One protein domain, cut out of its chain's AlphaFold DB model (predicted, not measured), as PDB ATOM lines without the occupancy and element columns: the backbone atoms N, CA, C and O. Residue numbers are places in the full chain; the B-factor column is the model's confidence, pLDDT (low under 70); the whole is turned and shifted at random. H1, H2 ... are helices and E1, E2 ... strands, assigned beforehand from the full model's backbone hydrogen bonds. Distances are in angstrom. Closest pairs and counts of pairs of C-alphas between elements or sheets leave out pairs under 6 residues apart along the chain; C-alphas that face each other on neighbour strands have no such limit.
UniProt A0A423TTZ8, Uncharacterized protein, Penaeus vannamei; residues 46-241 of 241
ATOM      1  N   VAL A  46     105.588  99.303 149.321       30.12
ATOM      2  CA  VAL A  46     105.864 100.126 148.126       30.12
ATOM      3  C   VAL A  46     105.039 101.425 148.120       30.12
ATOM      4  O   VAL A  46     105.438 102.401 147.493       30.12
ATOM      5  N   ALA A  47     103.930 101.484 148.870       28.91
ATOM      6  CA  ALA A  47     103.046 102.653 148.892       28.91
ATOM      7  C   ALA A  47     103.661 103.882 149.598       28.91
ATOM      8  O   ALA A  47     103.396 105.005 149.189       28.91
ATOM      9  N   ASP A  48     104.542 103.700 150.591       36.22
ATOM     10  CA  ASP A  48     105.150 104.824 151.341       36.22
ATOM     11  C   ASP A  48     106.275 105.543 150.560       36.22
ATOM     12  O   ASP A  48     106.626 106.678 150.871       36.22
ATOM     13  N   TYR A  49     106.837 104.920 149.513       37.22
ATOM     14  CA  TYR A  49     107.825 105.574 148.638       37.22
ATOM     15  C   TYR A  49     107.169 106.446 147.556       37.22
ATOM     16  O   TYR A  49     107.716 107.496 147.218       37.22
ATOM     17  N   GLY A  50     106.012 106.028 147.032       36.84
ATOM     18  CA  GLY A  50     105.283 106.745 145.979       36.84
ATOM     19  C   GLY A  50     104.676 108.063 146.460       36.84
ATOM     20  O   GLY A  50     104.783 109.074 145.774       36.84
ATOM     21  N   ASP A  51     104.146 108.099 147.686       41.69
ATOM     22  CA  ASP A  51     103.522 109.309 148.245       41.69
ATOM     23  C   ASP A  51     104.531 110.437 148.550       41.69
ATOM     24  O   ASP A  51     104.156 111.606 148.652       41.69
ATOM     25  N   ARG A  52     105.825 110.108 148.680       45.31
ATOM     26  CA  ARG A  52     106.905 111.067 149.001       45.31
ATOM     27  C   ARG A  52     107.563 111.691 147.775       45.31
ATOM     28  O   ARG A  52     108.274 112.682 147.909       45.31
ATOM     29  N   PHE A  53     107.319 111.129 146.596       45.94
ATOM     30  CA  PHE A  53     107.819 111.628 145.325       45.94
ATOM     31  C   PHE A  53     106.649 111.881 144.389       45.94
ATOM     32  O   PHE A  53     106.174 110.972 143.717       45.94
ATOM     33  N   ALA A  54     106.236 113.133 144.233       50.94
ATOM     34  CA  ALA A  54     105.249 113.467 143.208       50.94
ATOM     35  C   ALA A  54     105.876 113.629 141.823       50.94
ATOM     36  O   ALA A  54     105.567 114.567 141.091       50.94
ATOM     37  N   ILE A  55     106.751 112.697 141.445       49.81
ATOM     38  CA  ILE A  55     107.339 112.688 140.107       49.81
ATOM     39  C   ILE A  55     106.229 112.524 139.054       49.81
ATOM     40  O   ILE A  55     106.285 113.172 138.015       49.81
ATOM     41  N   ASP A  56     105.151 111.794 139.354       47.06
ATOM     42  CA  ASP A  56     104.006 111.650 138.443       47.06
ATOM     43  C   ASP A  56     103.276 112.975 138.163       47.06
ATOM     44  O   ASP A  56     102.876 113.235 137.026       47.06
ATOM     45  N   ALA A  57     103.160 113.861 139.160       46.75
ATOM     46  CA  ALA A  57     102.564 115.191 138.982       46.75
ATOM     47  C   ALA A  57     103.434 116.101 138.096       46.75
ATOM     48  O   ALA A  57     102.921 116.958 137.378       46.75
ATOM     49  N   VAL A  58     104.749 115.884 138.120       48.28
ATOM     50  CA  VAL A  58     105.751 116.612 137.329       48.28
ATOM     51  C   VAL A  58     105.762 116.117 135.886       48.28
ATOM     52  O   VAL A  58     105.866 116.911 134.957       48.28
ATOM     53  N   MET A  59     105.593 114.806 135.692       48.41
ATOM     54  CA  MET A  59     105.556 114.160 134.378       48.41
ATOM     55  C   MET A  59     104.217 114.336 133.642       48.41
ATOM     56  O   MET A  59     104.170 114.168 132.422       48.41
ATOM     57  N   GLY A  60     103.135 114.657 134.360       40.88
ATOM     58  CA  GLY A  60     101.801 114.912 133.803       40.88
ATOM     59  C   GLY A  60     101.572 116.337 133.281       40.88
ATOM     60  O   GLY A  60     100.574 116.577 132.603       40.88
ATOM     61  N   ALA A  61     102.472 117.284 133.567       45.41
ATOM     62  CA  ALA A  61     102.383 118.635 133.026       45.41
ATOM     63  C   ALA A  61     102.835 118.638 131.555       45.41
ATOM     64  O   ALA A  61     103.990 118.347 131.240       45.41
ATOM     65  N   GLU A  62     101.923 118.964 130.635       35.25
ATOM     66  CA  GLU A  62     102.236 119.184 129.219       35.25
ATOM     67  C   GLU A  62     103.173 120.394 129.073       35.25
ATOM     68  O   GLU A  62     102.741 121.528 128.892       35.25
ATOM     69  N   GLY A  63     104.478 120.170 129.222       42.34
ATOM     70  CA  GLY A  63     105.449 121.258 129.168       42.34
ATOM     71  C   GLY A  63     106.836 120.957 129.714       42.34
ATOM     72  O   GLY A  63     107.572 121.902 129.946       42.34
ATOM     73  N   GLY A  64     107.224 119.696 129.932       47.97
ATOM     74  CA  GLY A  64     108.523 119.399 130.545       47.97
ATOM     75  C   GLY A  64     108.718 120.118 131.888       47.97
ATOM     76  O   GLY A  64     107.799 120.705 132.460       47.97
ATOM     77  N   LEU A  65     109.938 120.085 132.410       47.19
ATOM     78  CA  LEU A  65     110.304 120.886 133.574       47.19
ATOM     79  C   LEU A  65     110.390 122.357 133.144       47.19
ATOM     80  O   LEU A  65     111.432 122.811 132.673       47.19
ATOM     81  N   GLY A  66     109.286 123.099 133.241       44.75
ATOM     82  CA  GLY A  66     109.316 124.564 133.208       44.75
ATOM     83  C   GLY A  66     110.111 125.145 134.392       44.75
ATOM     84  O   GLY A  66     110.859 124.440 135.060       44.75
ATOM     85  N   GLU A  67     109.914 126.429 134.718       38.66
ATOM     86  CA  GLU A  67     110.581 127.147 135.837       38.66
ATOM     87  C   GLU A  67     110.517 126.447 137.217       38.66
ATOM     88  O   GLU A  67     111.257 126.802 138.136       38.66
ATOM     89  N   VAL A  68     109.653 125.442 137.377       47.97
ATOM     90  CA  VAL A  68     109.535 124.598 138.567       47.97
ATOM     91  C   VAL A  68     110.597 123.491 138.496       47.97
ATOM     92  O   VAL A  68     110.315 122.362 138.106       47.97
ATOM     93  N   GLY A  69     111.846 123.838 138.825       58.28
ATOM     94  CA  GLY A  69     112.986 122.908 138.806       58.28
ATOM     95  C   GLY A  69     112.757 121.632 139.632       58.28
ATOM     96  O   GLY A  69     111.881 121.584 140.504       58.28
ATOM     97  N   TRP A  70     113.577 120.596 139.401       62.03
ATOM     98  CA  TRP A  70     113.391 119.246 139.969       62.03
ATOM     99  C   TRP A  70     113.210 119.229 141.483       62.03
ATOM    100  O   TRP A  70     112.542 118.353 142.014       62.03
ATOM    101  N   ARG A  71     113.788 120.197 142.195       59.19
ATOM    102  CA  ARG A  71     113.617 120.335 143.643       59.19
ATOM    103  C   ARG A  71     112.170 120.582 144.056       59.19
ATOM    104  O   ARG A  71     111.703 119.930 144.976       59.19
ATOM    105  N   ALA A  72     111.463 121.497 143.398       56.03
ATOM    106  CA  ALA A  72     110.064 121.791 143.719       56.03
ATOM    107  C   ALA A  72     109.118 120.664 143.261       56.03
ATOM    108  O   ALA A  72     108.054 120.458 143.839       56.03
ATOM    109  N   ALA A  73     109.552 119.938 142.236       58.31
ATOM    110  CA  ALA A  73     108.874 118.834 141.582       58.31
ATOM    111  C   ALA A  73     108.976 117.501 142.362       58.31
ATOM    112  O   ALA A  73     107.969 116.875 142.679       58.31
ATOM    113  N   ALA A  74     110.197 117.071 142.688       59.12
ATOM    114  CA  ALA A  74     110.479 115.812 143.377       59.12
ATOM    115  C   ALA A  74     110.294 115.926 144.895       59.12
ATOM    116  O   ALA A  74     109.821 114.982 145.517       59.12
ATOM    117  N   CYS A  75     110.620 117.088 145.471       62.69
ATOM    118  CA  CYS A  75     110.422 117.387 146.884       62.69
ATOM    119  C   CYS A  75     109.214 118.318 147.057       62.69
ATOM    120  O   CYS A  75     109.377 119.441 147.546       62.69
ATOM    121  N   LEU A  76     108.009 117.881 146.641       56.78
ATOM    122  CA  LEU A  76     106.760 118.582 146.996       56.78
ATOM    123  C   LEU A  76     106.805 119.006 148.479       56.78
ATOM    124  O   LEU A  76     107.465 118.343 149.279       56.78
ATOM    125  N   PRO A  77     106.089 120.067 148.898       49.41
ATOM    126  CA  PRO A  77     106.250 120.692 150.215       49.41
ATOM    127  C   PRO A  77     105.781 119.830 151.409       49.41
ATOM    128  O   PRO A  77     105.510 120.350 152.489       49.41
ATOM    129  N   GLN A  78     105.678 118.514 151.247       52.72
ATOM    130  CA  GLN A  78     105.278 117.571 152.272       52.72
ATOM    131  C   GLN A  78     106.477 116.773 152.770       52.72
ATOM    132  O   GLN A  78     106.830 115.742 152.220       52.72
ATOM    133  N   LEU A  79     107.071 117.276 153.844       50.56
ATOM    134  CA  LEU A  79     107.552 116.532 155.008       50.56
ATOM    135  C   LEU A  79     107.914 117.638 155.996       50.56
ATOM    136  O   LEU A  79     108.818 118.424 155.724       50.56
ATOM    137  N   GLY A  80     107.101 117.800 157.046       53.97
ATOM    138  CA  GLY A  80     107.128 118.970 157.928       53.97
ATOM    139  C   GLY A  80     108.548 119.425 158.256       53.97
ATOM    140  O   GLY A  80     109.426 118.598 158.506       53.97
ATOM    141  N   THR A  81     108.780 120.741 158.223       59.88
ATOM    142  CA  THR A  81     110.079 121.314 158.588       59.88
ATOM    143  C   THR A  81     110.530 120.683 159.903       59.88
ATOM    144  O   THR A  81     109.764 120.757 160.875       59.88
ATOM    145  N   PRO A  82     111.710 120.040 159.956       68.88
ATOM    146  CA  PRO A  82     112.145 119.409 161.185       68.88
ATOM    147  C   PRO A  82     112.241 120.489 162.270       68.88
ATOM    148  O   PRO A  82     112.532 121.651 161.954       68.88
ATOM    149  N   PRO A  83     111.997 120.149 163.543       68.38
ATOM    150  CA  PRO A  83     112.256 121.080 164.629       68.38
ATOM    151  C   PRO A  83     113.717 121.549 164.547       68.38
ATOM    152  O   PRO A  83     114.634 120.736 164.438       68.38
ATOM    153  N   PHE A  84     113.914 122.870 164.565       78.25
ATOM    154  CA  PHE A  84     115.217 123.531 164.396       78.25
ATOM    155  C   PHE A  84     115.934 123.137 163.091       78.25
ATOM    156  O   PHE A  84     116.968 122.468 163.131       78.25
ATOM    157  N   PRO A  85     115.413 123.536 161.919       85.75
ATOM    158  CA  PRO A  85     115.994 123.135 160.648       85.75
ATOM    159  C   PRO A  85     117.375 123.770 160.456       85.75
ATOM    160  O   PRO A  85     117.535 124.989 160.535       85.75
ATOM    161  N   VAL A  86     118.369 122.942 160.147       88.31
ATOM    162  CA  VAL A  86     119.704 123.387 159.738       88.31
ATOM    163  C   VAL A  86     119.803 123.284 158.228       88.31
ATOM    164  O   VAL A  86     119.579 122.219 157.657       88.31
ATOM    165  N   ARG A  87     120.143 124.399 157.577       90.75
ATOM    166  CA  ARG A  87     120.393 124.441 156.134       90.75
ATOM    167  C   ARG A  87     121.709 123.741 155.817       90.75
ATOM    168  O   ARG A  87     122.747 124.086 156.379       90.75
ATOM    169  N   LEU A  88     121.664 122.805 154.877       92.19
ATOM    170  CA  LEU A  88     122.850 122.106 154.404       92.19
ATOM    171  C   LEU A  88     123.660 122.969 153.418       92.19
ATOM    172  O   LEU A  88     123.076 123.719 152.629       92.19
ATOM    173  N   PRO A  89     125.001 122.853 153.417       95.06
ATOM    174  CA  PRO A  89     125.833 123.456 152.382       95.06
ATOM    175  C   PRO A  89     125.567 122.791 151.027       95.06
ATOM    176  O   PRO A  89     125.190 121.621 150.965       95.06
ATOM    177  N   LYS A  90     125.783 123.522 149.930       93.88
ATOM    178  CA  LYS A  90     125.626 122.987 148.570       93.88
ATOM    179  C   LYS A  90     126.631 121.855 148.317       93.88
ATOM    180  O   LYS A  90     127.791 121.960 148.709       93.88
ATOM    181  N   PHE A  91     126.195 120.799 147.635       94.44
ATOM    182  CA  PHE A  91     127.074 119.746 147.143       94.44
ATOM    183  C   PHE A  91     128.034 120.317 146.093       94.44
ATOM    184  O   PHE A  91     127.624 120.745 145.014       94.44
ATOM    185  N   SER A  92     129.320 120.361 146.432       92.50
ATOM    186  CA  SER A  92     130.385 120.857 145.555       92.50
ATOM    187  C   SER A  92     131.704 120.126 145.839       92.50
ATOM    188  O   SER A  92     132.659 120.731 146.343       92.50
ATOM    189  N   PRO A  93     131.764 118.807 145.603       91.88
ATOM    190  CA  PRO A  93     132.994 118.047 145.784       91.88
ATOM    191  C   PRO A  93     134.060 118.502 144.781       91.88
ATOM    192  O   PRO A  93     133.762 118.846 143.637       91.88
ATOM    193  N   SER A  94     135.327 118.470 145.194       87.94
ATOM    194  CA  SER A  94     136.431 118.593 144.246       87.94
ATOM    195  C   SER A  94     136.508 117.335 143.382       87.94
ATOM    196  O   SER A  94     136.256 116.229 143.863       87.94
ATOM    197  N   ALA A  95     136.881 117.491 142.111       81.50
ATOM    198  CA  ALA A  95     137.166 116.352 141.245       81.50
ATOM    199  C   ALA A  95     138.394 115.606 141.792       81.50
ATOM    200  O   ALA A  95     139.532 116.056 141.643       81.50
ATOM    201  N   ALA A  96     138.155 114.497 142.490       75.88
ATOM    202  CA  ALA A  96     139.184 113.729 143.174       75.88
ATOM    203  C   ALA A  96     138.828 112.242 143.189       75.88
ATOM    204  O   ALA A  96     137.702 111.841 143.474       75.88
ATOM    205  N   SER A  97     139.833 111.401 142.955       77.06
ATOM    206  CA  SER A  97     139.683 109.943 142.952       77.06
ATOM    207  C   SER A  97     139.416 109.354 144.344       77.06
ATOM    208  O   SER A  97     139.043 108.187 144.448       77.06
ATOM    209  N   LYS A  98     139.604 110.140 145.408       89.38
ATOM    210  CA  LYS A  98     139.423 109.738 146.811       89.38
ATOM    211  C   LYS A  98     138.088 110.195 147.410       89.38
ATOM    212  O   LYS A  98     137.968 110.296 148.626       89.38
ATOM    213  N   ASN A  99     137.101 110.504 146.575       94.00
ATOM    214  CA  ASN A  99     135.745 110.744 147.050       94.00
ATOM    215  C   ASN A  99     134.970 109.427 147.151       94.00
ATOM    216  O   ASN A  99     135.046 108.596 146.240       94.00
ATOM    217  N   VAL A 100     134.190 109.275 148.220       95.62
ATOM    218  CA  VAL A 100     133.150 108.247 148.336       95.62
ATOM    219  C   VAL A 100     131.808 108.943 148.529       95.62
ATOM    220  O   VAL A 100     131.705 109.832 149.369       95.62
ATOM    221  N   PHE A 101     130.796 108.568 147.754       96.81
ATOM    222  CA  PHE A 101     129.488 109.217 147.738       96.81
ATOM    223  C   PHE A 101     128.395 108.273 148.215       96.81
ATOM    224  O   PHE A 101     128.282 107.149 147.729       96.81
ATOM    225  N   PHE A 102     127.548 108.803 149.086       97.44
ATOM    226  CA  PHE A 102     126.266 108.250 149.483       97.44
ATOM    227  C   PHE A 102     125.179 109.262 149.139       97.44
ATOM    228  O   PHE A 102     125.325 110.452 149.439       97.44
ATOM    229  N   LEU A 103     124.095 108.799 148.518       95.62
ATOM    230  CA  LEU A 103     122.996 109.659 148.085       95.62
ATOM    231  C   LEU A 103     121.704 109.280 148.805       95.62
ATOM    232  O   LEU A 103     121.222 108.159 148.668       95.62
ATOM    233  N   GLU A 104     121.135 110.237 149.533       92.88
ATOM    234  CA  GLU A 104     119.754 110.187 150.007       92.88
ATOM    235  C   GLU A 104     118.912 110.993 149.012       92.88
ATOM    236  O   GLU A 104     119.119 112.198 148.843       92.88
ATOM    237  N   THR A 105     118.001 110.328 148.304       88.00
ATOM    238  CA  THR A 105     117.255 110.963 147.213       88.00
ATOM    239  C   THR A 105     115.785 111.206 147.521       88.00
ATOM    240  O   THR A 105     115.138 111.863 146.711       88.00
ATOM    241  N   THR A 106     115.256 110.753 148.663       82.25
ATOM    242  CA  THR A 106     113.826 110.830 149.016       82.25
ATOM    243  C   THR A 106     113.390 112.159 149.610       82.25
ATOM    244  O   THR A 106     112.304 112.243 150.183       82.25
ATOM    245  N   CYS A 107     114.241 113.184 149.547       82.81
ATOM    246  CA  CYS A 107     114.000 114.481 150.174       82.81
ATOM    247  C   CYS A 107     113.805 114.373 151.697       82.81
ATOM    248  O   CYS A 107     113.224 115.265 152.320       82.81
ATOM    249  N   SER A 108     114.307 113.294 152.310       83.81
ATOM    250  CA  SER A 108     114.234 113.110 153.756       83.81
ATOM    251  C   SER A 108     115.076 114.173 154.461       83.81
ATOM    252  O   SER A 108     116.207 114.466 154.070       83.81
ATOM    253  N   THR A 109     114.537 114.739 155.537       85.00
ATOM    254  CA  THR A 109     115.263 115.653 156.435       85.00
ATOM    255  C   THR A 109     115.974 114.913 157.572       85.00
ATOM    256  O   THR A 109     116.632 115.542 158.402       85.00
ATOM    257  N   ALA A 110     115.853 113.584 157.614       85.75
ATOM    258  CA  ALA A 110     116.431 112.719 158.631       85.75
ATOM    259  C   ALA A 110     117.263 111.597 158.000       85.75
ATOM    260  O   ALA A 110     116.932 111.077 156.931       85.75
ATOM    261  N   VAL A 111     118.310 111.189 158.712       89.88
ATOM    262  CA  VAL A 111     119.164 110.048 158.366       89.88
ATOM    263  C   VAL A 111     118.989 109.011 159.463       89.88
ATOM    264  O   VAL A 111     119.198 109.300 160.635       89.88
ATOM    265  N   ASN A 112     118.575 107.798 159.104       90.19
ATOM    266  CA  ASN A 112     118.381 106.749 160.102       90.19
ATOM    267  C   ASN A 112     119.712 106.078 160.493       90.19
ATOM    268  O   ASN A 112     120.736 106.233 159.828       90.19
ATOM    269  N   ALA A 113     119.689 105.282 161.564       93.25
ATOM    270  CA  ALA A 113     120.888 104.625 162.082       93.25
ATOM    271  C   ALA A 113     121.549 103.671 161.069       93.25
ATOM    272  O   ALA A 113     122.771 103.620 160.991       93.25
ATOM    273  N   LYS A 114     120.766 102.953 160.247       92.44
ATOM    274  CA  LYS A 114     121.303 102.039 159.220       92.44
ATOM    275  C   LYS A 114     122.131 102.808 158.184       92.44
ATOM    276  O   LYS A 114     123.238 102.382 157.858       92.44
ATOM    277  N   MET A 115     121.595 103.938 157.722       95.44
ATOM    278  CA  MET A 115     122.252 104.857 156.792       95.44
ATOM    279  C   MET A 115     123.521 105.451 157.404       95.44
ATOM    280  O   MET A 115     124.574 105.471 156.772       95.44
ATOM    281  N   ALA A 116     123.445 105.881 158.663       96.12
ATOM    282  CA  ALA A 116     124.590 106.429 159.376       96.12
ATOM    283  C   ALA A 116     125.726 105.413 159.530       96.12
ATOM    284  O   ALA A 116     126.872 105.749 159.251       96.12
ATOM    285  N   CYS A 117     125.412 104.164 159.888       96.19
ATOM    286  CA  CYS A 117     126.404 103.094 159.986       96.19
ATOM    287  C   CYS A 117     127.086 102.807 158.640       96.19
ATOM    288  O   CYS A 117     128.286 102.538 158.616       96.19
ATOM    289  N   ALA A 118     126.367 102.899 157.516       96.44
ATOM    290  CA  ALA A 118     126.969 102.758 156.189       96.44
ATOM    291  C   ALA A 118     128.027 103.845 155.936       96.44
ATOM    292  O   ALA A 118     129.181 103.530 155.635       96.44
ATOM    293  N   VAL A 119     127.667 105.109 156.164       97.94
ATOM    294  CA  VAL A 119     128.569 106.259 155.985       97.94
ATOM    295  C   VAL A 119     129.767 106.186 156.938       97.94
ATOM    296  O   VAL A 119     130.917 106.320 156.513       97.94
ATOM    297  N   GLU A 120     129.510 105.930 158.221       97.38
ATOM    298  CA  GLU A 120     130.532 105.788 159.259       97.38
ATOM    299  C   GLU A 120     131.522 104.669 158.925       97.38
ATOM    300  O   GLU A 120     132.735 104.870 159.015       97.38
ATOM    301  N   SER A 121     131.025 103.508 158.487       96.00
ATOM    302  CA  SER A 121     131.875 102.356 158.181       96.00
ATOM    303  C   SER A 121     132.934 102.683 157.125       96.00
ATOM    304  O   SER A 121     134.077 102.250 157.249       96.00
ATOM    305  N   VAL A 122     132.611 103.509 156.126       95.94
ATOM    306  CA  VAL A 122     133.602 103.984 155.149       95.94
ATOM    307  C   VAL A 122     134.561 104.977 155.788       95.94
ATOM    308  O   VAL A 122     135.770 104.846 155.614       95.94
ATOM    309  N   ALA A 123     134.044 105.960 156.527       96.12
ATOM    310  CA  ALA A 123     134.856 107.020 157.120       96.12
ATOM    311  C   ALA A 123     135.933 106.474 158.073       96.12
ATOM    312  O   ALA A 123     137.047 107.007 158.111       96.12
ATOM    313  N   VAL A 124     135.618 105.389 158.787       94.94
ATOM    314  CA  VAL A 124     136.539 104.671 159.678       94.94
ATOM    315  C   VAL A 124     137.592 103.874 158.903       94.94
ATOM    316  O   VAL A 124     138.752 103.869 159.298       94.94
ATOM    317  N   HIS A 125     137.241 103.226 157.791       93.12
ATOM    318  CA  HIS A 125     138.204 102.428 157.015       93.12
ATOM    319  C   HIS A 125     139.018 103.254 156.002       93.12
ATOM    320  O   HIS A 125     140.018 102.761 155.477       93.12
ATOM    321  N   HIS A 126     138.621 104.503 155.738       90.44
ATOM    322  CA  HIS A 126     139.225 105.386 154.738       90.44
ATOM    323  C   HIS A 126     139.450 106.812 155.252       90.44
ATOM    324  O   HIS A 126     138.857 107.778 154.768       90.44
ATOM    325  N   HIS A 127     140.362 106.968 156.210       90.06
ATOM    326  CA  HIS A 127     140.682 108.279 156.787       90.06
ATOM    327  C   HIS A 127     141.232 109.301 155.776       90.06
ATOM    328  O   HIS A 127     141.115 110.502 155.991       90.06
ATOM    329  N   ASP A 128     141.824 108.851 154.666       90.38
ATOM    330  CA  ASP A 128     142.365 109.719 153.614       90.38
ATOM    331  C   ASP A 128     141.369 110.009 152.473       90.38
ATOM    332  O   ASP A 128     141.718 110.715 151.523       90.38
ATOM    333  N   HIS A 129     140.154 109.456 152.543       92.38
ATOM    334  CA  HIS A 129     139.085 109.696 151.577       92.38
ATOM    335  C   HIS A 129     138.093 110.717 152.116       92.38
ATOM    336  O   HIS A 129     137.779 110.722 153.302       92.38
ATOM    337  N   GLN A 130     137.550 111.546 151.227       96.00
ATOM    338  CA  GLN A 130     136.441 112.426 151.566       96.00
ATOM    339  C   GLN A 130     135.126 111.675 151.331       96.00
ATOM    340  O   GLN A 130     134.777 111.350 150.197       96.00
ATOM    341  N   VAL A 131     134.398 111.404 152.409       97.31
ATOM    342  CA  VAL A 131     133.079 110.774 152.371       97.31
ATOM    343  C   VAL A 131     132.012 111.860 152.276       97.31
ATOM    344  O   VAL A 131     131.972 112.775 153.097       97.31
ATOM    345  N   HIS A 132     131.147 111.770 151.276       97.81
ATOM    346  CA  HIS A 132     130.059 112.710 151.031       97.81
ATOM    347  C   HIS A 132     128.726 112.011 151.250       97.81
ATOM    348  O   HIS A 132     128.404 111.054 150.551       97.81
ATOM    349  N   LEU A 133     127.940 112.524 152.188       97.75
ATOM    350  CA  LEU A 133     126.524 112.226 152.326       97.75
ATOM    351  C   LEU A 133     125.746 113.382 151.692       97.75
ATOM    352  O   LEU A 133     125.666 114.475 152.261       97.75
ATOM    353  N   ALA A 134     125.220 113.167 150.490       96.38
ATOM    354  CA  ALA A 134     124.464 114.182 149.770       96.38
ATOM    355  C   ALA A 134     122.969 113.853 149.814       96.38
ATOM    356  O   ALA A 134     122.558 112.756 149.447       96.38
ATOM    357  N   LEU A 135     122.165 114.810 150.275       93.00
ATOM    358  CA  LEU A 135     120.718 114.676 150.399       93.00
ATOM    359  C   LEU A 135     120.031 115.574 149.374       93.00
ATOM    360  O   LEU A 135     120.431 116.724 149.208       93.00
ATOM    361  N   THR A 136     118.961 115.119 148.728       88.38
ATOM    362  CA  THR A 136     118.124 116.016 147.903       88.38
ATOM    363  C   THR A 136     117.374 117.049 148.751       88.38
ATOM    364  O   THR A 136     117.042 118.132 148.266       88.38
ATOM    365  N   SER A 137     117.186 116.773 150.048       86.75
ATOM    366  CA  SER A 137     116.721 117.768 151.015       86.75
ATOM    367  C   SER A 137     117.718 118.923 151.172       86.75
ATOM    368  O   SER A 137     118.938 118.756 151.134       86.75
ATOM    369  N   THR A 138     117.187 120.122 151.404       86.75
ATOM    370  CA  THR A 138     117.978 121.329 151.698       86.75
ATOM    371  C   THR A 138     118.246 121.521 153.191       86.75
ATOM    372  O   THR A 138     119.088 122.344 153.559       86.75
ATOM    373  N   HIS A 139     117.540 120.777 154.047       88.38
ATOM    374  CA  HIS A 139     117.606 120.914 155.497       88.38
ATOM    375  C   HIS A 139     117.641 119.559 156.205       88.38
ATOM    376  O   HIS A 139     117.118 118.562 155.707       88.38
ATOM    377  N   VAL A 140     118.204 119.563 157.408       89.06
ATOM    378  CA  VAL A 140     118.167 118.447 158.364       89.06
ATOM    379  C   VAL A 140     117.730 118.937 159.741       89.06
ATOM    380  O   VAL A 140     117.739 120.143 160.004       89.06
ATOM    381  N   GLY A 141     117.340 118.022 160.629       85.06
ATOM    382  CA  GLY A 141     117.063 118.362 162.026       85.06
ATOM    383  C   GLY A 141     118.333 118.796 162.762       85.06
ATOM    384  O   GLY A 141     119.285 118.032 162.867       85.06
ATOM    385  N   GLY A 142     118.367 120.016 163.303       74.44
ATOM    386  CA  GLY A 142     119.550 120.544 163.994       74.44
ATOM    387  C   GLY A 142     119.883 119.829 165.303       74.44
ATOM    388  O   GLY A 142     121.041 119.795 165.718       74.44
ATOM    389  N   THR A 143     118.879 119.226 165.939       80.12
ATOM    390  CA  THR A 143     119.024 118.404 167.150       80.12
ATOM    391  C   THR A 143     119.125 116.910 166.844       80.12
ATOM    392  O   THR A 143     119.027 116.097 167.761       80.12
ATOM    393  N   ASP A 144     119.267 116.531 165.573       86.62
ATOM    394  CA  ASP A 144     119.435 115.137 165.182       86.62
ATOM    395  C   ASP A 144     120.830 114.653 165.608       86.62
ATOM    396  O   ASP A 144     121.861 115.098 165.092       86.62
ATOM    397  N   SER A 145     120.863 113.747 166.587       90.69
ATOM    398  CA  SER A 145     122.103 113.204 167.143       90.69
ATOM    399  C   SER A 145     122.910 112.408 166.117       90.69
ATOM    400  O   SER A 145     124.135 112.386 166.208       90.69
ATOM    401  N   ILE A 146     122.257 111.798 165.123       93.12
ATOM    402  CA  ILE A 146     122.925 111.062 164.049       93.12
ATOM    403  C   ILE A 146     123.662 112.040 163.137       93.12
ATOM    404  O   ILE A 146     124.840 111.838 162.839       93.12
ATOM    405  N   ILE A 147     123.003 113.128 162.736       92.44
ATOM    406  CA  ILE A 147     123.632 114.172 161.919       92.44
ATOM    407  C   ILE A 147     124.830 114.781 162.651       92.44
ATOM    408  O   ILE A 147     125.895 114.942 162.055       92.44
ATOM    409  N   GLN A 148     124.682 115.078 163.944       91.62
ATOM    410  CA  GLN A 148     125.771 115.614 164.763       91.62
ATOM    411  C   GLN A 148     126.945 114.632 164.882       91.62
ATOM    412  O   GLN A 148     128.096 115.044 164.743       91.62
ATOM    413  N   ALA A 149     126.668 113.342 165.091       95.06
ATOM    414  CA  ALA A 149     127.697 112.308 165.167       95.06
ATOM    415  C   ALA A 149     128.466 112.170 163.844       95.06
ATOM    416  O   ALA A 149     129.696 112.170 163.844       95.06
ATOM    417  N   LEU A 150     127.765 112.127 162.707       95.88
ATOM    418  CA  LEU A 150     128.398 112.067 161.387       95.88
ATOM    419  C   LEU A 150     129.223 113.327 161.090       95.88
ATOM    420  O   LEU A 150     130.330 113.228 160.567       95.88
ATOM    421  N   ALA A 151     128.731 114.510 161.465       93.38
ATOM    422  CA  ALA A 151     129.443 115.773 161.266       93.38
ATOM    423  C   ALA A 151     130.725 115.905 162.113       93.38
ATOM    424  O   ALA A 151     131.582 116.726 161.787       93.38
ATOM    425  N   ALA A 152     130.880 115.107 163.176       95.12
ATOM    426  CA  ALA A 152     132.085 115.099 164.006       95.12
ATOM    427  C   ALA A 152     133.293 114.433 163.317       95.12
ATOM    428  O   ALA A 152     134.439 114.681 163.701       95.12
ATOM    429  N   TYR A 153     133.068 113.615 162.285       97.00
ATOM    430  CA  TYR A 153     134.144 113.020 161.499       97.00
ATOM    431  C   TYR A 153     134.775 114.059 160.566       97.00
ATOM    432  O   TYR A 153     134.116 114.655 159.715       97.00
ATOM    433  N   HIS A 154     136.095 114.229 160.667       96.12
ATOM    434  CA  HIS A 154     136.852 115.201 159.866       96.12
ATOM    435  C   HIS A 154     136.732 114.983 158.346       96.12
ATOM    436  O   HIS A 154     136.869 115.928 157.564       96.12
ATOM    437  N   ASN A 155     136.479 113.739 157.935       96.75
ATOM    438  CA  ASN A 155     136.405 113.299 156.553       96.75
ATOM    439  C   ASN A 155     134.970 113.031 156.060       96.75
ATOM    440  O   ASN A 155     134.815 112.529 154.947       96.75
ATOM    441  N   ILE A 156     133.931 113.418 156.809       97.88
ATOM    442  CA  ILE A 156     132.536 113.382 156.341       97.88
ATOM    443  C   ILE A 156     132.069 114.793 155.945       97.88
ATOM    444  O   ILE A 156     132.312 115.781 156.643       97.88
ATOM    445  N   ARG A 157     131.376 114.902 154.805       97.31
ATOM    446  CA  ARG A 157     130.655 116.105 154.361       97.31
ATOM    447  C   ARG A 157     129.189 115.776 154.162       97.31
ATOM    448  O   ARG A 157     128.857 114.916 153.354       97.31
ATOM    449  N   ILE A 158     128.326 116.499 154.865       96.75
ATOM    450  CA  ILE A 158     126.875 116.429 154.689       96.75
ATOM    451  C   ILE A 158     126.458 117.654 153.879       96.75
ATOM    452  O   ILE A 158     126.814 118.776 154.239       96.75
ATOM    453  N   SER A 159     125.757 117.453 152.766       96.12
ATOM    454  CA  SER A 159     125.431 118.538 151.832       96.12
ATOM    455  C   SER A 159     124.109 118.312 151.110       96.12
ATOM    456  O   SER A 159     123.603 117.194 151.062       96.12
ATOM    457  N   THR A 160     123.549 119.384 150.551       93.56
ATOM    458  CA  THR A 160     122.364 119.313 149.697       93.56
ATOM    459  C   THR A 160     122.755 119.141 148.233       93.56
ATOM    460  O   THR A 160     123.503 119.945 147.670       93.56
ATOM    461  N   LEU A 161     122.233 118.088 147.615       91.44
ATOM    462  CA  LEU A 161     122.349 117.782 146.199       91.44
ATOM    463  C   LEU A 161     121.253 118.528 145.432       91.44
ATOM    464  O   LEU A 161     120.077 118.473 145.791       91.44
ATOM    465  N   ASP A 162     121.625 119.239 144.372       87.38
ATOM    466  CA  ASP A 162     120.654 119.708 143.388       87.38
ATOM    467  C   ASP A 162     120.600 118.708 142.238       87.38
ATOM    468  O   ASP A 162     121.629 118.405 141.628       87.38
ATOM    469  N   VAL A 163     119.406 118.202 141.940       83.81
ATOM    470  CA  VAL A 163     119.199 117.302 140.806       83.81
ATOM    471  C   VAL A 163     119.592 118.011 139.512       83.81
ATOM    472  O   VAL A 163     120.330 117.440 138.713       83.81
ATOM    473  N   ASP A 164     119.204 119.277 139.342       80.25
ATOM    474  CA  ASP A 164     119.514 120.045 138.136       80.25
ATOM    475  C   ASP A 164     121.023 120.224 137.938       80.25
ATOM    476  O   ASP A 164     121.520 120.084 136.817       80.25
ATOM    477  N   ASP A 165     121.781 120.443 139.017       84.75
ATOM    478  CA  ASP A 165     123.240 120.574 138.936       84.75
ATOM    479  C   ASP A 165     123.905 119.254 138.518       84.75
ATOM    480  O   ASP A 165     124.815 119.244 137.679       84.75
ATOM    481  N   VAL A 166     123.457 118.122 139.075       85.00
ATOM    482  CA  VAL A 166     123.995 116.799 138.723       85.00
ATOM    483  C   VAL A 166     123.670 116.474 137.274       85.00
ATOM    484  O   VAL A 166     124.561 116.120 136.500       85.00
ATOM    485  N   LEU A 167     122.415 116.653 136.861       79.56
ATOM    486  CA  LEU A 167     122.021 116.422 135.478       79.56
ATOM    487  C   LEU A 167     122.791 117.356 134.537       79.56
ATOM    488  O   LEU A 167     123.300 116.917 133.504       79.56
ATOM    489  N   GLY A 168     122.924 118.636 134.888       78.19
ATOM    490  CA  GLY A 168     123.669 119.653 134.140       78.19
ATOM    491  C   GLY A 168     125.129 119.279 133.892       78.19
ATOM    492  O   GLY A 168     125.616 119.380 132.765       78.19
ATOM    493  N   SER A 169     125.806 118.788 134.928       80.38
ATOM    494  CA  SER A 169     127.243 118.487 134.913       80.38
ATOM    495  C   SER A 169     127.604 117.106 134.343       80.38
ATOM    496  O   SER A 169     128.760 116.871 133.994       80.38
ATOM    497  N   SER A 170     126.633 116.208 134.153       78.75
ATOM    498  CA  SER A 170     126.858 114.811 133.724       78.75
ATOM    499  C   SER A 170     127.046 114.608 132.208       78.75
ATOM    500  O   SER A 170     126.904 113.496 131.689       78.75
ATOM    501  N   GLY A 171     127.323 115.668 131.445       78.88
ATOM    502  CA  GLY A 171     127.598 115.591 130.005       78.88
ATOM    503  C   GLY A 171     126.481 114.919 129.187       78.88
ATOM    504  O   GLY A 171     125.312 115.297 129.273       78.88
ATOM    505  N   ARG A 172     126.838 113.919 128.363       75.31
ATOM    506  CA  ARG A 172     125.879 113.177 127.513       75.31
ATOM    507  C   ARG A 172     124.848 112.390 128.321       75.31
ATOM    508  O   ARG A 172     123.691 112.358 127.913       75.31
ATOM    509  N   LEU A 173     125.252 111.807 129.451       75.94
ATOM    510  CA  LEU A 173     124.329 111.142 130.373       75.94
ATOM    511  C   LEU A 173     123.318 112.159 130.911       75.94
ATOM    512  O   LEU A 173     122.122 111.910 130.886       75.94
ATOM    513  N   GLY A 174     123.795 113.348 131.274       73.56
ATOM    514  CA  GLY A 174     122.951 114.461 131.695       73.56
ATOM    515  C   GLY A 174     121.878 114.853 130.678       73.56
ATOM    516  O   GLY A 174     120.754 115.160 131.061       73.56
ATOM    517  N   LYS A 175     122.196 114.815 129.377       74.56
ATOM    518  CA  LYS A 175     121.211 115.081 128.317       74.56
ATOM    519  C   LYS A 175     120.104 114.024 128.299       74.56
ATOM    520  O   LYS A 175     118.943 114.398 128.352       74.56
ATOM    521  N   TRP A 176     120.470 112.743 128.277       70.88
ATOM    522  CA  TRP A 176     119.502 111.641 128.303       70.88
ATOM    523  C   TRP A 176     118.650 111.659 129.580       70.88
ATOM    524  O   TRP A 176     117.436 111.495 129.539       70.88
ATOM    525  N   LEU A 177     119.268 111.959 130.724       70.69
ATOM    526  CA  LEU A 177     118.549 112.086 131.987       70.69
ATOM    527  C   LEU A 177     117.553 113.256 131.986       70.69
ATOM    528  O   LEU A 177     116.463 113.123 132.537       70.69
ATOM    529  N   ARG A 178     117.877 114.374 131.329       73.12
ATOM    530  CA  ARG A 178     116.948 115.504 131.147       73.12
ATOM    531  C   ARG A 178     115.808 115.223 130.172       73.12
ATOM    532  O   ARG A 178     114.803 115.916 130.237       73.12
ATOM    533  N   GLU A 179     115.946 114.248 129.278       72.88
ATOM    534  CA  GLU A 179     114.868 113.855 128.358       72.88
ATOM    535  C   GLU A 179     113.721 113.138 129.103       72.88
ATOM    536  O   GLU A 179     112.626 113.018 128.563       72.88
ATOM    537  N   MET A 180     113.942 112.722 130.362       67.88
ATOM    538  CA  MET A 180     112.945 112.171 131.300       67.88
ATOM    539  C   MET A 180     112.148 110.960 130.794       67.88
ATOM    540  O   MET A 180     111.197 110.530 131.446       67.88
ATOM    541  N   GLU A 181     112.544 110.345 129.679       69.56
ATOM    542  CA  GLU A 181     111.890 109.136 129.165       69.56
ATOM    543  C   GLU A 181     111.912 107.999 130.197       69.56
ATOM    544  O   GLU A 181     110.954 107.239 130.303       69.56
ATOM    545  N   TRP A 182     112.960 107.938 131.024       69.94
ATOM    546  CA  TRP A 182     113.114 106.970 132.112       69.94
ATOM    547  C   TRP A 182     112.096 107.136 133.255       69.94
ATOM    548  O   TRP A 182     111.909 106.206 134.037       69.94
ATOM    549  N   ALA A 183     111.457 108.300 133.380       68.06
ATOM    550  CA  ALA A 183     110.465 108.592 134.418       68.06
ATOM    551  C   ALA A 183     109.020 108.469 133.908       68.06
ATOM    552  O   ALA A 183     108.078 108.554 134.691       68.06
ATOM    553  N   ARG A 184     108.812 108.328 132.594       69.69
ATOM    554  CA  ARG A 184     107.484 108.469 131.992       69.69
ATOM    555  C   ARG A 184     106.692 107.163 132.062       69.69
ATOM    556  O   ARG A 184     107.123 106.148 131.526       69.69
ATOM    557  N   GLY A 185     105.489 107.220 132.639       68.12
ATOM    558  CA  GLY A 185     104.534 106.105 132.623       68.12
ATOM    559  C   GLY A 185     104.980 104.886 133.435       68.12
ATOM    560  O   GLY A 185     104.647 103.760 133.067       68.12
ATOM    561  N   THR A 186     105.760 105.101 134.499       72.00
ATOM    562  CA  THR A 186     106.277 104.039 135.366       72.00
ATOM    563  C   THR A 186     106.138 104.390 136.846       72.00
ATOM    564  O   THR A 186     106.504 105.482 137.262       72.00
ATOM    565  N   ASP A 187     105.726 103.413 137.656       73.88
ATOM    566  CA  ASP A 187     105.646 103.548 139.121       73.88
ATOM    567  C   ASP A 187     107.037 103.591 139.800       73.88
ATOM    568  O   ASP A 187     107.154 103.741 141.015       73.88
ATOM    569  N   TRP A 188     108.119 103.436 139.027       74.19
ATOM    570  CA  TRP A 188     109.495 103.336 139.526       74.19
ATOM    571  C   TRP A 188     110.299 104.627 139.363       74.19
ATOM    572  O   TRP A 188     111.522 104.618 139.515       74.19
ATOM    573  N   ALA A 189     109.646 105.750 139.063       74.12
ATOM    574  CA  ALA A 189     110.326 107.000 138.742       74.12
ATOM    575  C   ALA A 189     111.278 107.480 139.859       74.12
ATOM    576  O   ALA A 189     112.377 107.949 139.572       74.12
ATOM    577  N   ALA A 190     110.921 107.291 141.132       74.50
ATOM    578  CA  ALA A 190     111.788 107.615 142.269       74.50
ATOM    579  C   ALA A 190     113.076 106.771 142.308       74.50
ATOM    580  O   ALA A 190     114.165 107.290 142.567       74.50
ATOM    581  N   ILE A 191     112.960 105.473 142.016       78.50
ATOM    582  CA  ILE A 191     114.105 104.557 141.947       78.50
ATOM    583  C   ILE A 191     114.985 104.933 140.759       78.50
ATOM    584  O   ILE A 191     116.194 105.096 140.916       78.50
ATOM    585  N   ASN A 192     114.373 105.176 139.602       78.62
ATOM    586  CA  ASN A 192     115.092 105.571 138.396       78.62
ATOM    587  C   ASN A 192     115.817 106.914 138.581       78.62
ATOM    588  O   ASN A 192     116.927 107.081 138.081       78.62
ATOM    589  N   LEU A 193     115.245 107.853 139.345       80.56
ATOM    590  CA  LEU A 193     115.921 109.096 139.720       80.56
ATOM    591  C   LEU A 193     117.139 108.819 140.613       80.56
ATOM    592  O   LEU A 193     118.199 109.407 140.406       80.56
ATOM    593  N   SER A 194     117.030 107.908 141.582       85.75
ATOM    594  CA  SER A 194     118.179 107.493 142.398       85.75
ATOM    595  C   SER A 194     119.293 106.863 141.549       85.75
ATOM    596  O   SER A 194     120.468 107.206 141.710       85.75
ATOM    597  N   ASP A 195     118.926 106.004 140.590       85.69
ATOM    598  CA  ASP A 195     119.838 105.387 139.613       85.69
ATOM    599  C   ASP A 195     120.478 106.411 138.660       85.69
ATOM    600  O   ASP A 195     121.659 106.326 138.313       85.69
ATOM    601  N   ALA A 196     119.728 107.435 138.269       84.19
ATOM    602  CA  ALA A 196     120.234 108.544 137.478       84.19
ATOM    603  C   ALA A 196     121.284 109.360 138.243       84.19
ATOM    604  O   ALA A 196     122.362 109.654 137.719       84.19
ATOM    605  N   LEU A 197     120.979 109.718 139.491       88.38
ATOM    606  CA  LEU A 197     121.823 110.583 140.310       88.38
ATOM    607  C   LEU A 197     123.136 109.905 140.705       88.38
ATOM    608  O   LEU A 197     124.183 110.548 140.625       88.38
ATOM    609  N   ARG A 198     123.121 108.610 141.053       90.31
ATOM    610  CA  ARG A 198     124.353 107.859 141.373       90.31
ATOM    611  C   ARG A 198     125.336 107.850 140.205       90.31
ATOM    612  O   ARG A 198     126.520 108.136 140.383       90.31
ATOM    613  N   LEU A 199     124.840 107.602 138.993       88.12
ATOM    614  CA  LEU A 199     125.665 107.609 137.790       88.12
ATOM    615  C   LEU A 199     126.114 109.026 137.445       88.12
ATOM    616  O   LEU A 199     127.273 109.232 137.092       88.12
ATOM    617  N   GLY A 200     125.219 110.005 137.577       89.31
ATOM    618  CA  GLY A 200     125.519 111.402 137.296       89.31
ATOM    619  C   GLY A 200     126.637 111.957 138.176       89.31
ATOM    620  O   GLY A 200     127.588 112.553 137.672       89.31
ATOM    621  N   VAL A 201     126.590 111.697 139.485       91.75
ATOM    622  CA  VAL A 201     127.633 112.133 140.429       91.75
ATOM    623  C   VAL A 201     128.986 111.512 140.084       91.75
ATOM    624  O   VAL A 201     129.974 112.235 139.951       91.75
ATOM    625  N   VAL A 202     129.048 110.196 139.867       90.19
ATOM    626  CA  VAL A 202     130.320 109.532 139.538       90.19
ATOM    627  C   VAL A 202     130.847 109.978 138.172       90.19
ATOM    628  O   VAL A 202     132.039 110.245 138.047       90.19
ATOM    629  N   CYS A 203     129.988 110.141 137.160       86.56
ATOM    630  CA  CYS A 203     130.424 110.602 135.838       86.56
ATOM    631  C   CYS A 203     130.855 112.075 135.805       86.56
ATOM    632  O   CYS A 203     131.668 112.438 134.955       86.56
ATOM    633  N   SER A 204     130.321 112.923 136.687       86.50
ATOM    634  CA  SER A 204     130.671 114.349 136.736       86.50
ATOM    635  C   SER A 204     131.900 114.627 137.602       86.50
ATOM    636  O   SER A 204     132.764 115.410 137.208       86.50
ATOM    637  N   VAL A 205     132.005 113.980 138.765       89.06
ATOM    638  CA  VAL A 205     133.044 114.275 139.768       89.06
ATOM    639  C   VAL A 205     134.175 113.243 139.760       89.06
ATOM    640  O   VAL A 205     135.329 113.580 140.041       89.06
ATOM    641  N   GLY A 206     133.860 111.988 139.435       87.62
ATOM    642  CA  GLY A 206     134.724 110.838 139.686       87.62
ATOM    643  C   GLY A 206     134.783 110.461 141.169       87.62
ATOM    644  O   GLY A 206     134.504 111.270 142.053       87.62
ATOM    645  N   GLY A 207     135.157 109.213 141.451       91.56
ATOM    646  CA  GLY A 207     135.202 108.654 142.804       91.56
ATOM    647  C   GLY A 207     134.424 107.348 142.879       91.56
ATOM    648  O   GLY A 207     134.246 106.681 141.867       91.56
ATOM    649  N   THR A 208     133.982 106.980 144.074       93.06
ATOM    650  CA  THR A 208     133.234 105.744 144.318       93.06
ATOM    651  C   THR A 208     131.838 106.060 144.836       93.06
ATOM    652  O   THR A 208     131.694 106.886 145.730       93.06
ATOM    653  N   TYR A 209     130.821 105.385 144.316       94.62
ATOM    654  CA  TYR A 209     129.468 105.398 144.866       94.62
ATOM    655  C   TYR A 209     129.201 104.138 145.690       94.62
ATOM    656  O   TYR A 209     129.625 103.050 145.292       94.62
ATOM    657  N   LEU A 210     128.489 104.307 146.807       95.31
ATOM    658  CA  LEU A 210     127.939 103.236 147.632       95.31
ATOM    659  C   LEU A 210     126.489 103.562 148.033       95.31
ATOM    660  O   LEU A 210     126.176 104.702 148.388       95.31
ATOM    661  N   ASP A 211     125.621 102.552 148.030       93.88
ATOM    662  CA  ASP A 211     124.262 102.652 148.556       93.88
ATOM    663  C   ASP A 211     124.293 102.873 150.076       93.88
ATOM    664  O   ASP A 211     125.176 102.405 150.804       93.88
ATOM    665  N   LEU A 212     123.275 103.572 150.579       94.12
ATOM    666  CA  LEU A 212     123.127 103.909 151.997       94.12
ATOM    667  C   LEU A 212     122.846 102.707 152.912       94.12
ATOM    668  O   LEU A 212     122.710 102.863 154.123       94.12
ATOM    669  N   ASP A 213     122.751 101.502 152.370       91.62
ATOM    670  CA  ASP A 213     122.629 100.264 153.126       91.62
ATOM    671  C   ASP A 213     123.815  99.308 152.955       91.62
ATOM    672  O   ASP A 213     123.753  98.172 153.431       91.62
ATOM    673  N   MET A 214     124.919  99.778 152.369       90.62
ATOM    674  CA  MET A 214     126.153  99.010 152.239       90.62
ATOM    675  C   MET A 214     127.166  99.382 153.318       90.62
ATOM    676  O   MET A 214     127.568 100.535 153.463       90.62
ATOM    677  N   TRP A 215     127.613  98.380 154.074       89.50
ATOM    678  CA  TRP A 215     128.618  98.556 155.118       89.50
ATOM    679  C   TRP A 215     129.991  98.112 154.629       89.50
ATOM    680  O   TRP A 215     130.160  97.024 154.076       89.50
ATOM    681  N   THR A 216     130.989  98.950 154.876       90.81
ATOM    682  CA  THR A 216     132.380  98.687 154.518       90.81
ATOM    683  C   THR A 216     133.088  98.025 155.692       90.81
ATOM    684  O   THR A 216     133.261  98.626 156.748       90.81
ATOM    685  N   VAL A 217     133.492  96.767 155.507       90.44
ATOM    686  CA  VAL A 217     134.212  95.971 156.523       90.44
ATOM    687  C   VAL A 217     135.730  95.957 156.317       90.44
ATOM    688  O   VAL A 217     136.464  95.425 157.145       90.44
ATOM    689  N   ALA A 218     136.199  96.475 155.181       87.81
ATOM    690  CA  ALA A 218     137.605  96.563 154.809       87.81
ATOM    691  C   ALA A 218     137.797  97.660 153.750       87.81
ATOM    692  O   ALA A 218     136.839  97.969 153.038       87.81
ATOM    693  N   PRO A 219     139.013  98.213 153.591       87.56
ATOM    694  CA  PRO A 219     139.260  99.248 152.598       87.56
ATOM    695  C   PRO A 219     138.879  98.834 151.167       87.56
ATOM    696  O   PRO A 219     139.236  97.754 150.693       87.56
ATOM    697  N   LEU A 220     138.190  99.733 150.469       85.44
ATOM    698  CA  LEU A 220     137.855  99.663 149.052       85.44
ATOM    699  C   LEU A 220     139.114  99.598 148.165       85.44
ATOM    700  O   LEU A 220     140.143 100.200 148.492       85.44
ATOM    701  N   PRO A 221     139.039  98.932 146.997       82.25
ATOM    702  CA  PRO A 221     140.143  98.879 146.042       82.25
ATOM    703  C   PRO A 221     140.526 100.275 145.524       82.25
ATOM    704  O   PRO A 221     139.682 101.010 145.014       82.25
ATOM    705  N   ALA A 222     141.813 100.624 145.609       71.69
ATOM    706  CA  ALA A 222     142.288 101.985 145.336       71.69
ATOM    707  C   ALA A 222     142.353 102.373 143.840       71.69
ATOM    708  O   ALA A 222     142.165 103.544 143.506       71.69
ATOM    709  N   ASN A 223     142.639 101.424 142.937       68.12
ATOM    710  CA  ASN A 223     143.194 101.750 141.609       68.12
ATOM    711  C   ASN A 223     142.485 101.119 140.398       68.12
ATOM    712  O   ASN A 223     142.992 101.245 139.287       68.12
ATOM    713  N   ASP A 224     141.317 100.504 140.574       70.69
ATOM    714  CA  ASP A 224     140.595  99.856 139.474       70.69
ATOM    715  C   ASP A 224     139.230 100.529 139.249       70.69
ATOM    716  O   ASP A 224     138.597 100.973 140.202       70.69
ATOM    717  N   VAL A 225     138.777 100.621 137.995       79.81
ATOM    718  CA  VAL A 225     137.350 100.820 137.675       79.81
ATOM    719  C   VAL A 225     136.650  99.527 138.063       79.81
ATOM    720  O   VAL A 225     137.070  98.451 137.623       79.81
ATOM    721  N   TRP A 226     135.627  99.604 138.905       84.38
ATOM    722  CA  TRP A 226     134.994  98.407 139.445       84.38
ATOM    723  C   TRP A 226     133.495  98.582 139.623       84.38
ATOM    724  O   TRP A 226     132.984  99.667 139.865       84.38
ATOM    725  N   ILE A 227     132.788  97.461 139.521       85.25
ATOM    726  CA  ILE A 227     131.375  97.344 139.861       85.25
ATOM    727  C   ILE A 227     131.280  96.212 140.879       85.25
ATOM    728  O   ILE A 227     131.876  95.145 140.695       85.25
ATOM    729  N   GLY A 228     130.576  96.466 141.975       82.50
ATOM    730  CA  GLY A 228     130.319  95.491 143.018       82.50
ATOM    731  C   GLY A 228     129.502  94.329 142.467       82.50
ATOM    732  O   GLY A 228     128.632  94.501 141.618       82.50
ATOM    733  N   ARG A 229     129.777  93.118 142.941       82.94
ATOM    734  CA  ARG A 229     128.936  91.950 142.668       82.94
ATOM    735  C   ARG A 229     128.161  91.613 143.922       82.94
ATOM    736  O   ARG A 229     128.771  91.453 144.974       82.94
ATOM    737  N   GLU A 230     126.847  91.493 143.803       79.06
ATOM    738  CA  GLU A 230     126.003  91.036 144.907       79.06
ATOM    739  C   GLU A 230     126.100  89.511 145.049       79.06
ATOM    740  O   GLU A 230     126.252  88.980 146.150       79.06
ATOM    741  N   ARG A 231     126.073  88.797 143.913       81.00
ATOM    742  CA  ARG A 231     126.236  87.337 143.815       81.00
ATOM    743  C   ARG A 231     127.078  86.954 142.597       81.00
ATOM    744  O   ARG A 231     127.496  87.804 141.816       81.00
ATOM    745  N   TRP A 232     127.352  85.658 142.443       72.69
ATOM    746  CA  TRP A 232     128.238  85.109 141.406       72.69
ATOM    747  C   TRP A 232     127.899  85.560 139.977       72.69
ATOM    748  O   TRP A 232     128.806  85.751 139.166       72.69
ATOM    749  N   ASP A 233     126.620  85.768 139.698       82.50
ATOM    750  CA  ASP A 233     126.040  86.110 138.400       82.50
ATOM    751  C   ASP A 233     125.321  87.470 138.386       82.50
ATOM    752  O   ASP A 233     124.830  87.887 137.337       82.50
ATOM    753  N   GLN A 234     125.284  88.181 139.518       76.56
ATOM    754  CA  GLN A 234     124.545  89.435 139.670       76.56
ATOM    755  C   GLN A 234     125.473  90.583 140.070       76.56
ATOM    756  O   GLN A 234     126.138  90.550 141.111       76.56
ATOM    757  N   LEU A 235     125.519  91.606 139.214       80.62
ATOM    758  CA  LEU A 235     126.173  92.877 139.511       80.62
ATOM    759  C   LEU A 235     125.265  93.706 140.423       80.62
ATOM    760  O   LEU A 235     124.056  93.749 140.215       80.62
ATOM    761  N   SER A 236     125.860  94.376 141.402       78.06
ATOM    762  CA  SER A 236     125.177  95.332 142.263       78.06
ATOM    763  C   SER A 236     125.165  96.700 141.585       78.06
ATOM    764  O   SER A 236     126.207  97.192 141.147       78.06
ATOM    765  N   ASN A 237     123.994  97.331 141.519       77.06
ATOM    766  CA  ASN A 237     123.867  98.745 141.161       77.06
ATOM    767  C   ASN A 237     124.239  99.678 142.328       77.06
ATOM    768  O   ASN A 237     124.358 100.882 142.117       77.06
ATOM    769  N   GLY A 238     124.448  99.123 143.524       85.06
ATOM    770  CA  GLY A 238     124.691  99.872 144.749       85.06
ATOM    771  C   GLY A 238     126.152 100.182 145.044       85.06
ATOM    772  O   GLY A 238     126.424 100.940 145.960       85.06
ATOM    773  N   ALA A 239     127.119  99.634 144.303       89.25
ATOM    774  CA  ALA A 239     128.531  99.936 144.537       89.25
ATOM    775  C   ALA A 239     129.332  99.946 143.239       89.25
ATOM    776  O   ALA A 239     129.439  98.913 142.576       89.25
ATOM    777  N   PHE A 240     129.935 101.082 142.886       88.94
ATOM    778  CA  PHE A 240     130.777 101.181 141.691       88.94
ATOM    779  C   PHE A 240     131.727 102.385 141.707       88.94
ATOM    780  O   PHE A 240     131.566 103.334 142.478       88.94
ATOM    781  N   ARG A 241     132.727 102.327 140.827       84.19
ATOM    782  CA  ARG A 241     133.752 103.341 140.575       84.19
ATOM    783  C   ARG A 241     134.063 103.425 139.089       84.19
ATOM    784  O   ARG A 241     134.331 102.351 138.505       84.19
TER     785      ARG A 241
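What this domain is: This is residues 46 to 241 of the 241 residues of an uncharacterized protein of Penaeus vannamei (UniProt A0A423TTZ8). A strongly twisted six-stranded sheet is covered by H4 on one face and H8 on the other, making three layers, and the helical hairpin H6 and H7 packs on H8. Short H1 and H2 lie by the first residues of H8, and the small two-stranded sheet E1 and E4 lies near E5. The printed part has 196 residues with eight named helices and eight named strands, in the order H1 H2 H3 E1 E2 H4 E3 E4 H5 E5 H6 H7 H8 E6 E7 E8. The large sheet runs E5 E3 E2 E6 E8 E7 and is mixed. The class is mixed, helices and strands; the whole is compact, with a radius of gyration of the C-alphas of 16.6 A and spans of 48 by 43 by 32 A.

How they stand to each other: H2, residues 55 to 59, touches H3, residues 70 to 74, with closest C-alphas Ile 55 and Ala 74 at 5.5 A. E1, residues 85 to 87, and E4, residues 139 to 141, are antiparallel neighbours, with N 86 and O 140 at 2.9 A. E2, residues 99 to 104, H4, residues 113 to 125, and E3, residues 130 to 135, form a strand-helix-strand unit, two parallel neighbour strands with a helix between, with a right-handed crossover; N 102 and O 132 are 2.8 A apart. H4 is over E3 and E2 at a height of 9.5 A. H5, residues 145 to 151, touches H4 at a shallow tilt of 27 degrees, with closest C-alphas Ala 116 and Ile 146 at 6.8 A. E5, residues 156 to 160, is parallel to E3, with N 157 and O 131 at 2.8 A. H6, residues 163 to 169, and H7, residues 171 to 178, form a hairpin, with closest C-alphas Leu 167 and Gly 174 at 4.4 A. H8, residues 189 to 205, touches H7, with closest C-alphas Leu 177 and Ala 196 at 6.7 A. H8 is over E2 and E6, residues 208 to 210, at a height of 8.5 A, on the opposite face from H4. E7, residues 227 to 231, and E8, residues 234 to 240, form a hairpin, with N 228 and O 239 at 2.8 A. Every O i to N i+4 pair is within hydrogen-bond range in H2 to H8; H1, residues 47 to 50, is too short for one.

Where its parts are: H1 begins at C-alpha 47, (103.046, 102.653, 148.892). H4 is 18.2 A long, E2 16.3 A and H8 23.9 A. E8 ends at C-alpha 240, (130.777, 101.181, 141.691).

The domain as a whole: The C-alphas farthest apart, those of Glu 62 and Ala 218, are 49.2 A apart. The printed part has no cut; the links E1 to E2 and E6 to E7 are long. Residues 46 to 83, 180 to 185 and 223 are under 70 in pLDDT.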